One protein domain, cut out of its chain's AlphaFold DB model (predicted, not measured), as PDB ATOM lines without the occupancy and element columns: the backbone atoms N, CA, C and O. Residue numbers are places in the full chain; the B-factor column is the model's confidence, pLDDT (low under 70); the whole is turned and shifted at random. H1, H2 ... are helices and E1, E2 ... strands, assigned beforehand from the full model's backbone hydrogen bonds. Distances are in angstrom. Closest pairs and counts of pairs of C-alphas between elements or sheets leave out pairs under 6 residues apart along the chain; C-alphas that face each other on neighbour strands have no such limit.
ATOM      1  N   VAL A   5     -49.831 -24.857  23.991       90.25
ATOM      2  CA  VAL A   5     -50.498 -24.311  22.802       90.25
ATOM      3  C   VAL A   5     -49.552 -23.423  22.002       90.25
ATOM      4  O   VAL A   5     -48.776 -22.660  22.583       90.25
ATOM      5  N   ARG A   6     -49.641 -23.487  20.667       87.94
ATOM      6  CA  ARG A   6     -49.076 -22.453  19.788       87.94
ATOM      7  C   ARG A   6     -49.915 -21.195  19.912       87.94
ATOM      8  O   ARG A   6     -51.141 -21.254  19.843       87.94
ATOM      9  N   VAL A   7     -49.250 -20.062  20.078       83.88
ATOM     10  CA  VAL A   7     -49.911 -18.763  20.161       83.88
ATOM     11  C   VAL A   7     -49.484 -17.882  19.000       83.88
ATOM     12  O   VAL A   7     -48.301 -17.665  18.757       83.88
ATOM     13  N   GLN A   8     -50.473 -17.351  18.289       70.06
ATOM     14  CA  GLN A   8     -50.279 -16.271  17.317       70.06
ATOM     15  C   GLN A   8     -50.624 -14.903  17.920       70.06
ATOM     16  O   GLN A   8     -50.168 -13.874  17.430       70.06
ATOM     17  N   THR A   9     -51.409 -14.879  19.000       66.50
ATOM     18  CA  THR A   9     -51.891 -13.650  19.631       66.50
ATOM     19  C   THR A   9     -51.023 -13.234  20.811       66.50
ATOM     20  O   THR A   9     -50.494 -14.051  21.566       66.50
ATOM     21  N   ASN A  10     -50.884 -11.922  20.974       74.94
ATOM     22  CA  ASN A  10     -50.055 -11.321  22.004       74.94
ATOM     23  C   ASN A  10     -50.908 -10.945  23.224       74.94
ATOM     24  O   ASN A  10     -51.858 -10.175  23.090       74.94
ATOM     25  N   GLN A  11     -50.574 -11.482  24.398       78.62
ATOM     26  CA  GLN A  11     -51.260 -11.179  25.664       78.62
ATOM     27  C   GLN A  11     -50.519 -10.096  26.448       78.62
ATOM     28  O   GLN A  11     -49.311  -9.927  26.265       78.62
ATOM     29  N   LEU A  12     -51.217  -9.383  27.335       79.38
ATOM     30  CA  LEU A  12     -50.583  -8.450  28.266       79.38
ATOM     31  C   LEU A  12     -49.956  -9.200  29.441       79.38
ATOM     32  O   LEU A  12     -50.552 -10.114  30.005       79.38
ATOM     33  N   ALA A  13     -48.771  -8.755  29.831       77.19
ATOM     34  CA  ALA A  13     -47.973  -9.279  30.917       77.19
ATOM     35  C   ALA A  13     -47.673  -8.188  31.948       77.19
ATOM     36  O   ALA A  13     -47.444  -7.020  31.606       77.19
ATOM     37  N   GLU A  14     -47.641  -8.582  33.221       81.19
ATOM     38  CA  GLU A  14     -47.045  -7.740  34.250       81.19
ATOM     39  C   GLU A  14     -45.542  -7.575  33.986       81.19
ATOM     40  O   GLU A  14     -44.863  -8.564  33.687       81.19
ATOM     41  N   PRO A  15     -44.994  -6.358  34.154       75.62
ATOM     42  CA  PRO A  15     -43.573  -6.119  33.970       75.62
ATOM     43  C   PRO A  15     -42.719  -7.013  34.877       75.62
ATOM     44  O   PRO A  15     -43.024  -7.205  36.054       75.62
ATOM     45  N   ARG A  16     -41.588  -7.498  34.352       64.88
ATOM     46  CA  ARG A  16     -40.673  -8.400  35.078       64.88
ATOM     47  C   ARG A  16     -40.105  -7.802  36.375       64.88
ATOM     48  O   ARG A  16     -39.798  -8.550  37.295       64.88
ATOM     49  N   SER A  17     -39.960  -6.477  36.456       64.25
ATOM     50  CA  SER A  17     -39.476  -5.781  37.654       64.25
ATOM     51  C   SER A  17     -40.548  -4.853  38.218       64.25
ATOM     52  O   SER A  17     -41.017  -3.948  37.531       64.25
ATOM     53  N   ARG A  24     -46.187   0.378  33.022       78.62
ATOM     54  CA  ARG A  24     -47.428  -0.133  32.418       78.62
ATOM     55  C   ARG A  24     -47.270  -1.612  32.037       78.62
ATOM     56  O   ARG A  24     -46.153  -2.007  31.701       78.62
ATOM     57  N   PRO A  25     -48.355  -2.413  32.037       82.44
ATOM     58  CA  PRO A  25     -48.328  -3.748  31.454       82.44
ATOM     59  C   PRO A  25     -47.775  -3.705  30.032       82.44
ATOM     60  O   PRO A  25     -48.125  -2.817  29.250       82.44
ATOM     61  N   ILE A  26     -46.912  -4.661  29.710       83.31
ATOM     62  CA  ILE A  26     -46.298  -4.785  28.389       83.31
ATOM     63  C   ILE A  26     -46.791  -6.053  27.712       83.31
ATOM     64  O   ILE A  26     -47.328  -6.951  28.346       83.31
ATOM     65  N   ALA A  27     -46.602  -6.145  26.405       86.19
ATOM     66  CA  ALA A  27     -46.830  -7.387  25.688       86.19
ATOM     67  C   ALA A  27     -45.952  -8.529  26.233       86.19
ATOM     68  O   ALA A  27     -44.741  -8.364  26.385       86.19
ATOM     69  N   SER A  28     -46.541  -9.707  26.423       84.00
ATOM     70  CA  SER A  28     -45.834 -10.960  26.722       84.00
ATOM     71  C   SER A  28     -44.747 -11.261  25.686       84.00
ATOM     72  O   SER A  28     -43.635 -11.634  26.058       84.00
ATOM     73  N   SER A  29     -45.006 -11.000  24.399       83.94
ATOM     74  CA  SER A  29     -43.990 -11.137  23.348       83.94
ATOM     75  C   SER A  29     -42.830 -10.149  23.504       83.94
ATOM     76  O   SER A  29     -41.684 -10.532  23.296       83.94
ATOM     77  N   ALA A  30     -43.095  -8.906  23.917       85.50
ATOM     78  CA  ALA A  30     -42.057  -7.902  24.156       85.50
ATOM     79  C   ALA A  30     -41.223  -8.251  25.395       85.50
ATOM     80  O   ALA A  30     -39.997  -8.139  25.377       85.50
ATOM     81  N   GLN A  31     -41.879  -8.743  26.450       89.25
ATOM     82  CA  GLN A  31     -41.206  -9.242  27.642       89.25
ATOM     83  C   GLN A  31     -40.285 -10.417  27.315       89.25
ATOM     84  O   GLN A  31     -39.150 -10.438  27.780       89.25
ATOM     85  N   LEU A  32     -40.754 -11.360  26.494       89.75
ATOM     86  CA  LEU A  32     -39.966 -12.500  26.034       89.75
ATOM     87  C   LEU A  32     -38.833 -12.083  25.086       89.75
ATOM     88  O   LEU A  32     -37.731 -12.616  25.179       89.75
ATOM     89  N   ALA A  33     -39.061 -11.104  24.209       86.94
ATOM     90  CA  ALA A  33     -38.040 -10.598  23.295       86.94
ATOM     91  C   ALA A  33     -36.830 -10.014  24.043       86.94
ATOM     92  O   ALA A  33     -35.692 -10.227  23.613       86.94
ATOM     93  N   ALA A  34     -37.073  -9.354  25.180       89.19
ATOM     94  CA  ALA A  34     -36.044  -8.804  26.062       89.19
ATOM     95  C   ALA A  34     -35.262  -9.869  26.857       89.19
ATOM     96  O   ALA A  34     -34.256  -9.549  27.489       89.19
ATOM     97  N   VAL A  35     -35.705 -11.131  26.853       91.00
ATOM     98  CA  VAL A  35     -34.983 -12.229  27.508       91.00
ATOM     99  C   VAL A  35     -33.735 -12.571  26.683       91.00
ATOM    100  O   VAL A  35     -33.828 -12.677  25.449       91.00
ATOM    101  N   PRO A  36     -32.565 -12.751  27.332       91.94
ATOM    102  CA  PRO A  36     -31.375 -13.265  26.668       91.94
ATOM    103  C   PRO A  36     -31.636 -14.618  26.004       91.94
ATOM    104  O   PRO A  36     -32.539 -15.356  26.391       91.94
ATOM    105  N   LEU A  37     -30.831 -14.956  25.002       93.19
ATOM    106  CA  LEU A  37     -30.890 -16.279  24.395       93.19
ATOM    107  C   LEU A  37     -30.621 -17.355  25.460       93.19
ATOM    108  O   LEU A  37     -29.583 -17.312  26.115       93.19
ATOM    109  N   SER A  38     -31.535 -18.314  25.607       94.19
ATOM    110  CA  SER A  38     -31.372 -19.431  26.544       94.19
ATOM    111  C   SER A  38     -30.451 -20.508  25.974       94.19
ATOM    112  O   SER A  38     -29.716 -21.154  26.711       94.19
ATOM    113  N   GLY A  39     -30.470 -20.693  24.652       93.00
ATOM    114  CA  GLY A  39     -29.549 -21.586  23.963       93.00
ATOM    115  C   GLY A  39     -29.914 -21.816  22.505       93.00
ATOM    116  O   GLY A  39     -30.819 -21.185  21.955       93.00
ATOM    117  N   ARG A  40     -29.176 -22.729  21.870       91.62
ATOM    118  CA  ARG A  40     -29.451 -23.208  20.515       91.62
ATOM    119  C   ARG A  40     -29.676 -24.709  20.545       91.62
ATOM    120  O   ARG A  40     -29.002 -25.410  21.294       91.62
ATOM    121  N   HIS A  41     -30.580 -25.185  19.706       88.25
ATOM    122  CA  HIS A  41     -30.861 -26.603  19.543       88.25
ATOM    123  C   HIS A  41     -31.025 -26.927  18.060       88.25
ATOM    124  O   HIS A  41     -31.571 -26.118  17.315       88.25
ATOM    125  N   ARG A  42     -30.543 -28.089  17.617       84.62
ATOM    126  CA  ARG A  42     -30.787 -28.576  16.259       84.62
ATOM    127  C   ARG A  42     -31.899 -29.612  16.327       84.62
ATOM    128  O   ARG A  42     -31.669 -30.677  16.885       84.62
ATOM    129  N   GLY A  43     -33.053 -29.283  15.761       74.81
ATOM    130  CA  GLY A  43     -34.245 -30.128  15.798       74.81
ATOM    131  C   GLY A  43     -34.931 -30.194  14.440       74.81
ATOM    132  O   GLY A  43     -34.675 -29.361  13.564       74.81
ATOM    133  N   ALA A  44     -35.789 -31.197  14.270       72.94
ATOM    134  CA  ALA A  44     -36.655 -31.301  13.104       72.94
ATOM    135  C   ALA A  44     -37.689 -30.167  13.139       72.94
ATOM    136  O   ALA A  44     -38.331 -29.936  14.164       72.94
ATOM    137  N   ILE A  45     -37.842 -29.448  12.030       67.19
ATOM    138  CA  ILE A  45     -38.747 -28.289  11.937       67.19
ATOM    139  C   ILE A  45     -40.107 -28.606  11.295       67.19
ATOM    140  O   ILE A  45     -40.931 -27.710  11.127       67.19
ATOM    141  N   GLY A  46     -40.389 -29.887  11.049       59.28
ATOM    142  CA  GLY A  46     -41.611 -30.345  10.390       59.28
ATOM    143  C   GLY A  46     -41.521 -30.215   8.866       59.28
ATOM    144  O   GLY A  46     -40.987 -29.240   8.347       59.28
ATOM    145  N   GLY A  47     -42.023 -31.230   8.165       53.91
ATOM    146  CA  GLY A  47     -41.873 -31.437   6.721       53.91
ATOM    147  C   GLY A  47     -41.677 -32.927   6.432       53.91
ATOM    148  O   GLY A  47     -41.108 -33.636   7.261       53.91
ATOM    149  N   GLU A  48     -42.173 -33.410   5.291       51.53
ATOM    150  CA  GLU A  48     -42.123 -34.837   4.917       51.53
ATOM    151  C   GLU A  48     -40.679 -35.372   4.807       51.53
ATOM    152  O   GLU A  48     -40.444 -36.555   5.040       51.53
ATOM    153  N   ASP A  49     -39.702 -34.488   4.579       56.47
ATOM    154  CA  ASP A  49     -38.286 -34.831   4.385       56.47
ATOM    155  C   ASP A  49     -37.425 -34.793   5.663       56.47
ATOM    156  O   ASP A  49     -36.208 -34.981   5.605       56.47
ATOM    157  N   GLY A  50     -38.015 -34.550   6.842       59.62
ATOM    158  CA  GLY A  50     -37.256 -34.542   8.100       59.62
ATOM    159  C   GLY A  50     -36.211 -33.420   8.186       59.62
ATOM    160  O   GLY A  50     -35.173 -33.585   8.832       59.62
ATOM    161  N   GLU A  51     -36.473 -32.279   7.541       66.88
ATOM    162  CA  GLU A  51     -35.560 -31.137   7.538       66.88
ATOM    163  C   GLU A  51     -35.216 -30.692   8.970       66.88
ATOM    164  O   GLU A  51     -36.083 -30.410   9.805       66.88
ATOM    165  N   THR A  52     -33.914 -30.621   9.261       73.69
ATOM    166  CA  THR A  52     -33.399 -30.135  10.544       73.69
ATOM    167  C   THR A  52     -32.932 -28.694  10.426       73.69
ATOM    168  O   THR A  52     -32.161 -28.370   9.522       73.69
ATOM    169  N   ALA A  53     -33.285 -27.854  11.396       78.00
ATOM    170  CA  ALA A  53     -32.750 -26.501  11.506       78.00
ATOM    171  C   ALA A  53     -32.143 -26.234  12.876       78.00
ATOM    172  O   ALA A  53     -32.477 -26.857  13.883       78.00
ATOM    173  N   SER A  54     -31.233 -25.261  12.904       85.31
ATOM    174  CA  SER A  54     -30.717 -24.715  14.156       85.31
ATOM    175  C   SER A  54     -31.700 -23.672  14.684       85.31
ATOM    176  O   SER A  54     -31.856 -22.606  14.095       85.31
ATOM    177  N   LEU A  55     -32.352 -23.975  15.801       88.19
ATOM    178  CA  LEU A  55     -33.301 -23.115  16.494       88.19
ATOM    179  C   LEU A  55     -32.595 -22.337  17.607       88.19
ATOM    180  O   LEU A  55     -31.907 -22.913  18.450       88.19
ATOM    181  N   GLN A  56     -32.787 -21.025  17.635       92.81
ATOM    182  CA  GLN A  56     -32.520 -20.183  18.796       92.81
ATOM    183  C   GLN A  56     -33.726 -20.209  19.721       92.81
ATOM    184  O   GLN A  56     -34.836 -19.910  19.287       92.81
ATOM    185  N   ILE A  57     -33.497 -20.542  20.990       93.81
ATOM    186  CA  ILE A  57     -34.560 -20.729  21.972       93.81
ATOM    187  C   ILE A  57     -34.450 -19.672  23.067       93.81
ATOM    188  O   ILE A  57     -33.387 -19.467  23.661       93.81
ATOM    189  N   LYS A  58     -35.579 -19.028  23.349       95.38
ATOM    190  CA  LYS A  58     -35.802 -18.176  24.519       95.38
ATOM    191  C   LYS A  58     -36.993 -18.712  25.289       95.38
ATOM    192  O   LYS A  58     -37.996 -19.079  24.682       95.38
ATOM    193  N   PHE A  59     -36.929 -18.696  26.612       95.44
ATOM    194  CA  PHE A  59     -38.103 -18.962  27.431       95.44
ATOM    195  C   PHE A  59     -38.122 -18.100  28.688       95.44
ATOM    196  O   PHE A  59     -37.081 -17.693  29.204       95.44
ATOM    197  N   ALA A  60     -39.324 -17.800  29.168       94.81
ATOM    198  CA  ALA A  60     -39.509 -17.101  30.429       94.81
ATOM    199  C   ALA A  60     -40.869 -17.395  31.048       94.81
ATOM    200  O   ALA A  60     -41.871 -17.567  30.354       94.81
ATOM    201  N   SER A  61     -40.892 -17.362  32.378       94.06
ATOM    202  CA  SER A  61     -42.124 -17.285  33.146       94.06
ATOM    203  C   SER A  61     -42.667 -15.857  33.097       94.06
ATOM    204  O   SER A  61     -41.959 -14.887  33.391       94.06
ATOM    205  N   VAL A  62     -43.918 -15.725  32.674       92.00
ATOM    206  CA  VAL A  62     -44.602 -14.461  32.424       92.00
ATOM    207  C   VAL A  62     -45.919 -14.470  33.182       92.00
ATOM    208  O   VAL A  62     -46.714 -15.402  33.071       92.00
ATOM    209  N   LYS A  63     -46.171 -13.411  33.950       92.88
ATOM    210  CA  LYS A  63     -47.447 -13.227  34.636       92.88
ATOM    211  C   LYS A  63     -48.425 -12.522  33.701       92.88
ATOM    212  O   LYS A  63     -48.417 -11.299  33.587       92.88
ATOM    213  N   ASN A  64     -49.235 -13.314  33.014       90.44
ATOM    214  CA  ASN A  64     -50.254 -12.844  32.090       90.44
ATOM    215  C   ASN A  64     -51.445 -12.241  32.817       90.44
ATOM    216  O   ASN A  64     -51.966 -12.804  33.781       90.44
ATOM    217  N   LEU A  65     -51.910 -11.122  32.284       89.81
ATOM    218  CA  LEU A  65     -53.153 -10.492  32.676       89.81
ATOM    219  C   LEU A  65     -54.294 -11.028  31.804       89.81
ATOM    220  O   LEU A  65     -54.103 -11.219  30.601       89.81
ATOM    221  N   PRO A  66     -55.497 -11.213  32.368       87.69
ATOM    222  CA  PRO A  66     -56.696 -11.409  31.567       87.69
ATOM    223  C   PRO A  66     -56.923 -10.238  30.592       87.69
ATOM    224  O   PRO A  66     -56.401  -9.132  30.810       87.69
ATOM    225  N   PRO A  67     -57.753 -10.430  29.550       85.88
ATOM    226  CA  PRO A  67     -58.239  -9.330  28.722       85.88
ATOM    227  C   PRO A  67     -58.789  -8.194  29.589       85.88
ATOM    228  O   PRO A  67     -59.417  -8.459  30.611       85.88
ATOM    229  N   ILE A  68     -58.579  -6.935  29.190       83.56
ATOM    230  CA  ILE A  68     -58.844  -5.747  30.031       83.56
ATOM    231  C   ILE A  68     -60.250  -5.767  30.659       83.56
ATOM    232  O   ILE A  68     -60.389  -5.496  31.851       83.56
ATOM    233  N   GLY A  69     -61.281  -6.147  29.895       86.50
ATOM    234  CA  GLY A  69     -62.666  -6.227  30.383       86.50
ATOM    235  C   GLY A  69     -62.924  -7.313  31.438       86.50
ATOM    236  O   GLY A  69     -63.881  -7.218  32.199       86.50
ATOM    237  N   GLU A  70     -62.047  -8.309  31.528       88.94
ATOM    238  CA  GLU A  70     -62.175  -9.495  32.379       88.94
ATOM    239  C   GLU A  70     -61.231  -9.461  33.598       88.94
ATOM    240  O   GLU A  70     -61.317 -10.313  34.484       88.94
ATOM    241  N   GLN A  71     -60.363  -8.448  33.714       89.56
ATOM    242  CA  GLN A  71     -59.389  -8.335  34.815       89.56
ATOM    243  C   GLN A  71     -60.027  -8.146  36.200       89.56
ATOM    244  O   GLN A  71     -59.376  -8.386  37.211       89.56
ATOM    245  N   LYS A  72     -61.301  -7.733  36.274       88.62
ATOM    246  CA  LYS A  72     -62.052  -7.676  37.543       88.62
ATOM    247  C   LYS A  72     -62.550  -9.047  38.008       88.62
ATOM    248  O   LYS A  72     -62.868  -9.201  39.182       88.62
ATOM    249  N   ARG A  73     -62.685 -10.004  37.086       90.00
ATOM    250  CA  ARG A  73     -63.292 -11.320  37.333       90.00
ATOM    251  C   ARG A  73     -62.253 -12.423  37.474       90.00
ATOM    252  O   ARG A  73     -62.471 -13.360  38.233       90.00
ATOM    253  N   TYR A  74     -61.132 -12.301  36.771       89.25
ATOM    254  CA  TYR A  74     -60.077 -13.307  36.775       89.25
ATOM    255  C   TYR A  74     -58.764 -12.727  37.290       89.25
ATOM    256  O   TYR A  74     -58.402 -11.589  36.996       89.25
ATOM    257  N   ALA A  75     -58.037 -13.528  38.066       90.25
ATOM    258  CA  ALA A  75     -56.712 -13.165  38.543       90.25
ATOM    259  C   ALA A  75     -55.654 -13.372  37.440       90.25
ATOM    260  O   ALA A  75     -55.824 -14.236  36.576       90.25
ATOM    261  N   PRO A  76     -54.533 -12.630  37.478       91.88
ATOM    262  CA  PRO A  76     -53.387 -12.903  36.621       91.88
ATOM    263  C   PRO A  76     -52.853 -14.330  36.782       91.88
ATOM    264  O   PRO A  76     -52.791 -14.853  37.897       91.88
ATOM    265  N   GLN A  77     -52.385 -14.924  35.686       92.25
ATOM    266  CA  GLN A  77     -51.838 -16.279  35.665       92.25
ATOM    267  C   GLN A  77     -50.366 -16.273  35.268       92.25
ATOM    268  O   GLN A  77     -49.972 -15.625  34.305       92.25
ATOM    269  N   THR A  78     -49.548 -17.045  35.979       93.38
ATOM    270  CA  THR A  78     -48.150 -17.267  35.595       93.38
ATOM    271  C   THR A  78     -48.072 -18.406  34.585       93.38
ATOM    272  O   THR A  78     -48.535 -19.510  34.869       93.38
ATOM    273  N   LEU A  79     -47.511 -18.128  33.411       94.62
ATOM    274  CA  LEU A  79     -47.370 -19.062  32.298       94.62
ATOM    275  C   LEU A  79     -45.957 -18.984  31.729       94.62
ATOM    276  O   LEU A  79     -45.340 -17.921  31.729       94.62
ATOM    277  N   VAL A  80     -45.451 -20.098  31.214       95.50
ATOM    278  CA  VAL A  80     -44.178 -20.119  30.500       95.50
ATOM    279  C   VAL A  80     -44.431 -19.846  29.028       95.50
ATOM    280  O   VAL A  80     -45.245 -20.514  28.388       95.50
ATOM    281  N   TYR A  81     -43.686 -18.887  28.497       95.12
ATOM    282  CA  TYR A  81     -43.571 -18.640  27.071       95.12
ATOM    283  C   TYR A  81     -42.265 -19.227  26.554       95.12
ATOM    284  O   TYR A  81     -41.218 -18.988  27.155       95.12
ATOM    285  N   ILE A  82     -42.325 -19.938  25.432       94.81
ATOM    286  CA  ILE A  82     -41.159 -20.453  24.709       94.81
ATOM    287  C   ILE A  82     -41.200 -19.874  23.300       94.81
ATOM    288  O   ILE A  82     -42.230 -19.934  22.631       94.81
ATOM    289  N   HIS A  83     -40.089 -19.309  22.845       93.56
ATOM    290  CA  HIS A  83     -39.905 -18.828  21.483       93.56
ATOM    291  C   HIS A  83     -38.746 -19.575  20.842       93.56
ATOM    292  O   HIS A  83     -37.637 -19.551  21.377       93.56
ATOM    293  N   ALA A  84     -39.014 -20.229  19.716       91.50
ATOM    294  CA  ALA A  84     -38.016 -20.865  18.875       91.50
ATOM    295  C   ALA A  84     -37.975 -20.181  17.509       91.50
ATOM    296  O   ALA A  84     -38.994 -20.095  16.822       91.50
ATOM    297  N   LEU A  85     -36.790 -19.710  17.132       88.94
ATOM    298  CA  LEU A  85     -36.528 -19.058  15.855       88.94
ATOM    299  C   LEU A  85     -35.474 -19.846  15.074       88.94
ATOM    300  O   LEU A  85     -34.360 -20.014  15.570       88.94
ATOM    301  N   ALA A  86     -35.780 -20.299  13.857       84.56
ATOM    302  CA  ALA A  86     -34.774 -20.906  12.987       84.56
ATOM    303  C   ALA A  86     -33.740 -19.875  12.522       84.56
ATOM    304  O   ALA A  86     -34.074 -18.783  12.062       84.56
ATOM    305  N   VAL A  87     -32.469 -20.250  12.621       74.56
ATOM    306  CA  VAL A  87     -31.329 -19.469  12.144       74.56
ATOM    307  C   VAL A  87     -30.768 -20.150  10.905       74.56
ATOM    308  O   VAL A  87     -30.511 -21.350  10.936       74.56
ATOM    309  N   HIS A  88     -30.545 -19.369   9.847       64.81
ATOM    310  CA  HIS A  88     -30.117 -19.849   8.527       64.81
ATOM    311  C   HIS A  88     -31.109 -20.833   7.876       64.81
ATOM    312  O   HIS A  88     -30.716 -21.956   7.558       64.81
ATOM    313  N   PRO A  89     -32.387 -20.456   7.675       58.06
ATOM    314  CA  PRO A  89     -33.265 -21.274   6.847       58.06
ATOM    315  C   PRO A  89     -32.669 -21.374   5.429       58.06
ATOM    316  O   PRO A  89     -32.110 -20.380   4.946       58.06
ATOM    317  N   PRO A  90     -32.745 -22.541   4.760       58.72
ATOM    318  CA  PRO A  90     -32.411 -22.624   3.343       58.72
ATOM    319  C   PRO A  90     -33.250 -21.592   2.576       58.72
ATOM    320  O   PRO A  90     -34.379 -21.291   2.968       58.72
ATOM    321  N   SER A  91     -32.674 -20.997   1.526       59.84
ATOM    322  CA  SER A  91     -33.136 -19.764   0.857       59.84
ATOM    323  C   SER A  91     -34.560 -19.795   0.266       59.84
ATOM    324  O   SER A  91     -34.980 -18.832  -0.370       59.84
ATOM    325  N   ASN A  92     -35.301 -20.883   0.462       58.78
ATOM    326  CA  ASN A  92     -36.649 -21.156  -0.022       58.78
ATOM    327  C   ASN A  92     -37.671 -21.480   1.091       58.78
ATOM    328  O   ASN A  92     -38.839 -21.682   0.766       58.78
ATOM    329  N   CYS A  93     -37.285 -21.502   2.373       58.69
ATOM    330  CA  CYS A  93     -38.192 -21.856   3.472       58.69
ATOM    331  C   CYS A  93     -38.582 -20.640   4.325       58.69
ATOM    332  O   CYS A  93     -37.743 -19.813   4.694       58.69
ATOM    333  N   VAL A  94     -39.870 -20.547   4.682       60.06
ATOM    334  CA  VAL A  94     -40.349 -19.570   5.671       60.06
ATOM    335  C   VAL A  94     -39.620 -19.843   6.992       60.06
ATOM    336  O   VAL A  94     -39.669 -20.976   7.475       60.06
ATOM    337  N   PRO A  95     -38.940 -18.849   7.593       66.81
ATOM    338  CA  PRO A  95     -38.265 -19.045   8.866       66.81
ATOM    339  C   PRO A  95     -39.252 -19.551   9.917       66.81
ATOM    340  O   PRO A  95     -40.312 -18.958  10.126       66.81
ATOM    341  N   VAL A  96     -38.891 -20.629  10.608       75.81
ATOM    342  CA  VAL A  96     -39.664 -21.097  11.756       75.81
ATOM    343  C   VAL A  96     -39.625 -20.030  12.849       75.81
ATOM    344  O   VAL A  96     -38.566 -19.773  13.412       75.81
ATOM    345  N   ASP A  97     -40.777 -19.420  13.138       85.62
ATOM    346  CA  ASP A  97     -41.038 -18.566  14.304       85.62
ATOM    347  C   ASP A  97     -42.154 -19.217  15.133       85.62
ATOM    348  O   ASP A  97     -43.346 -18.962  14.938       85.62
ATOM    349  N   TRP A  98     -41.772 -20.119  16.037       88.06
ATOM    350  CA  TRP A  98     -42.716 -20.795  16.922       88.06
ATOM    351  C   TRP A  98     -42.781 -20.114  18.276       88.06
ATOM    352  O   TRP A  98     -41.785 -20.017  18.990       88.06
ATOM    353  N   LYS A  99     -43.991 -19.716  18.669       91.88
ATOM    354  CA  LYS A  99     -44.294 -19.194  20.002       91.88
ATOM    355  C   LYS A  99     -45.255 -20.147  20.692       91.88
ATOM    356  O   LYS A  99     -46.369 -20.371  20.215       91.88
ATOM    357  N   LEU A 100     -44.810 -20.714  21.805       92.50
ATOM    358  CA  LEU A 100     -45.581 -21.626  22.639       92.50
ATOM    359  C   LEU A 100     -45.894 -20.980  23.980       92.50
ATOM    360  O   LEU A 100     -45.076 -20.242  24.531       92.50
ATOM    361  N   VAL A 101     -47.065 -21.312  24.515       94.12
ATOM    362  CA  VAL A 101     -47.462 -20.991  25.886       94.12
ATOM    363  C   VAL A 101     -47.875 -22.262  26.600       94.12
ATOM    364  O   VAL A 101     -48.612 -23.090  26.056       94.12
ATOM    365  N   THR A 102     -47.410 -22.410  27.834       94.62
ATOM    366  CA  THR A 102     -47.711 -23.569  28.667       94.62
ATOM    367  C   THR A 102     -47.788 -23.209  30.143       94.62
ATOM    368  O   THR A 102     -47.191 -22.236  30.601       94.62
ATOM    369  N   ASN A 103     -48.528 -24.011  30.900       94.12
ATOM    370  CA  ASN A 103     -48.474 -24.026  32.360       94.12
ATOM    371  C   ASN A 103     -47.670 -25.217  32.912       94.12
ATOM    372  O   ASN A 103     -47.743 -25.507  34.106       94.12
ATOM    373  N   LEU A 104     -46.955 -25.933  32.043       94.50
ATOM    374  CA  LEU A 104     -46.018 -26.982  32.420       94.50
ATOM    375  C   LEU A 104     -44.694 -26.376  32.909       94.50
ATOM    376  O   LEU A 104     -44.335 -25.277  32.479       94.50
ATOM    377  N   PRO A 105     -43.960 -27.086  33.781       92.00
ATOM    378  CA  PRO A 105     -42.642 -26.649  34.220       92.00
ATOM    379  C   PRO A 105     -41.649 -26.634  33.051       92.00
ATOM    380  O   PRO A 105     -41.622 -27.546  32.216       92.00
ATOM    381  N   VAL A 106     -40.848 -25.571  33.005       95.69
ATOM    382  CA  VAL A 106     -39.755 -25.356  32.051       95.69
ATOM    383  C   VAL A 106     -38.639 -24.656  32.812       95.69
ATOM    384  O   VAL A 106     -38.556 -23.427  32.849       95.69
ATOM    385  N   ASP A 107     -37.835 -25.464  33.490       93.12
ATOM    386  CA  ASP A 107     -36.795 -24.975  34.392       93.12
ATOM    387  C   ASP A 107     -35.459 -24.758  33.664       93.12
ATOM    388  O   ASP A 107     -34.622 -23.973  34.108       93.12
ATOM    389  N   ASP A 108     -35.281 -25.396  32.504       94.50
ATOM    390  CA  ASP A 108     -34.064 -25.335  31.704       94.50
ATOM    391  C   ASP A 108     -34.331 -25.441  30.186       94.50
ATOM    392  O   ASP A 108     -35.466 -25.556  29.711       94.50
ATOM    393  N   LEU A 109     -33.246 -25.367  29.407       94.12
ATOM    394  CA  LEU A 109     -33.286 -25.466  27.950       94.12
ATOM    395  C   LEU A 109     -33.775 -26.837  27.464       94.12
ATOM    396  O   LEU A 109     -34.494 -26.883  26.471       94.12
ATOM    397  N   ALA A 110     -33.402 -27.933  28.130       94.12
ATOM    398  CA  ALA A 110     -33.801 -29.280  27.724       94.12
ATOM    399  C   ALA A 110     -35.312 -29.464  27.899       94.12
ATOM    400  O   ALA A 110     -35.991 -29.943  26.991       94.12
ATOM    401  N   ALA A 111     -35.854 -28.971  29.012       95.44
ATOM    402  CA  ALA A 111     -37.283 -28.892  29.229       95.44
ATOM    403  C   ALA A 111     -37.949 -28.050  28.135       95.44
ATOM    404  O   ALA A 111     -38.963 -28.481  27.607       95.44
ATOM    405  N   ALA A 112     -37.403 -26.888  27.757       94.38
ATOM    406  CA  ALA A 112     -37.990 -26.059  26.700       94.38
ATOM    407  C   ALA A 112     -37.999 -26.764  25.329       94.38
ATOM    408  O   ALA A 112     -39.006 -26.703  24.620       94.38
ATOM    409  N   VAL A 113     -36.901 -27.446  24.982       92.00
ATOM    410  CA  VAL A 113     -36.762 -28.253  23.757       92.00
ATOM    411  C   VAL A 113     -37.793 -29.375  23.722       92.00
ATOM    412  O   VAL A 113     -38.519 -29.478  22.743       92.00
ATOM    413  N   GLU A 114     -37.965 -30.121  24.813       92.50
ATOM    414  CA  GLU A 114     -38.958 -31.203  24.886       92.50
ATOM    415  C   GLU A 114     -40.376 -30.717  24.521       92.50
ATOM    416  O   GLU A 114     -41.116 -31.388  23.802       92.50
ATOM    417  N   LYS A 115     -40.763 -29.512  24.964       92.88
ATOM    418  CA  LYS A 115     -42.092 -28.949  24.656       92.88
ATOM    419  C   LYS A 115     -42.176 -28.507  23.195       92.88
ATOM    420  O   LYS A 115     -43.246 -28.596  22.596       92.88
ATOM    421  N   LEU A 116     -41.075 -28.019  22.624       89.25
ATOM    422  CA  LEU A 116     -41.001 -27.712  21.196       89.25
ATOM    423  C   LEU A 116     -41.150 -28.986  20.363       89.25
ATOM    424  O   LEU A 116     -41.941 -28.976  19.424       89.25
ATOM    425  N   ASP A 117     -40.502 -30.081  20.759       86.75
ATOM    426  CA  ASP A 117     -40.576 -31.372  20.068       86.75
ATOM    427  C   ASP A 117     -42.003 -31.931  20.065       86.75
ATOM    428  O   ASP A 117     -42.518 -32.327  19.019       86.75
ATOM    429  N   TRP A 118     -42.718 -31.862  21.195       87.75
ATOM    430  CA  TRP A 118     -44.141 -32.238  21.242       87.75
ATOM    431  C   TRP A 118     -45.009 -31.428  20.279       87.75
ATOM    432  O   TRP A 118     -46.050 -31.905  19.829       87.75
ATOM    433  N   CYS A 119     -44.606 -30.192  19.988       79.75
ATOM    434  CA  CYS A 119     -45.309 -29.318  19.066       79.75
ATOM    435  C   CYS A 119     -44.811 -29.424  17.618       79.75
ATOM    436  O   CYS A 119     -45.470 -28.896  16.727       79.75
ATOM    437  N   ALA A 120     -43.647 -30.023  17.376       74.50
ATOM    438  CA  ALA A 120     -43.139 -30.318  16.040       74.50
ATOM    439  C   ALA A 120     -43.749 -31.617  15.485       74.50
ATOM    440  O   ALA A 120     -43.925 -31.746  14.279       74.50
ATOM    441  N   LEU A 121     -44.119 -32.549  16.370       67.31
ATOM    442  CA  LEU A 121     -44.779 -33.819  16.035       67.31
ATOM    443  C   LEU A 121     -46.289 -33.696  15.755       67.31
ATOM    444  O   LEU A 121     -46.946 -34.712  15.528       67.31
ATOM    445  N   ARG A 122     -46.857 -32.490  15.836       61.97
ATOM    446  CA  ARG A 122     -48.302 -32.246  15.801       61.97
ATOM    447  C   ARG A 122     -48.658 -31.169  14.794       61.97
ATOM    448  O   ARG A 122     -49.697 -31.358  14.129       61.97
TER     449      ARG A 122
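Overview. This is residues 5 to 17 and 24 to 122 of the 122 residues of an uncharacterized protein of Bradyrhizobium liaoningense (UniProt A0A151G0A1). A strongly twisted sheet, E1 - E2 - E3 - E4, curls round helix H2 on one face; short H1 packs on the other. The 112 printed residues run H1 E1 E2 E3 E4 H2, the strands a meander, each the antiparallel neighbour of the one before; the class is mixed, with under half of the residues in named elements. The whole is compact, radius of gyration of the C-alphas 15.0 A, a rod spanning 49 by 24 by 23 A.

Arrangement. Look first at inner strands E2, residues 52 to 64, which bends by 61 degrees at residue 61, and E3, residues 77 to 87: in this hairpin N 60 and O 81 are 3.0 A apart. Edge strand E1, residues 39 to 44, has N 41 at 2.9 A from O 55 of E2. Edge strand E4, residues 97 to 102, has O 100 at 2.9 A from N 82 of E3. H2, residues 109 to 120, is on the sheet; its closest C-alphas with E1 are Leu 109 and Gly 39, 6.7 A. On the opposite face H1, residues 28 to 33, is over E3, height 7.9 A. Both helices have every O i to N i+4 pair within hydrogen-bond range.

Along the chain. Find H1's start at C-alpha 28 (-45.834, -10.960, 26.722); E2 runs 32.4 A, E3 31.4 A; H2 ends at C-alpha 120 (-43.139, -30.318, 16.040).

Size, cuts and confidence. Residues 18 to 23 are cut out, C-alphas 17 and 24 being 11.1 A apart. The E2 to E3 link is long. Low-confidence residues include 45 to 51 and 88 to 95.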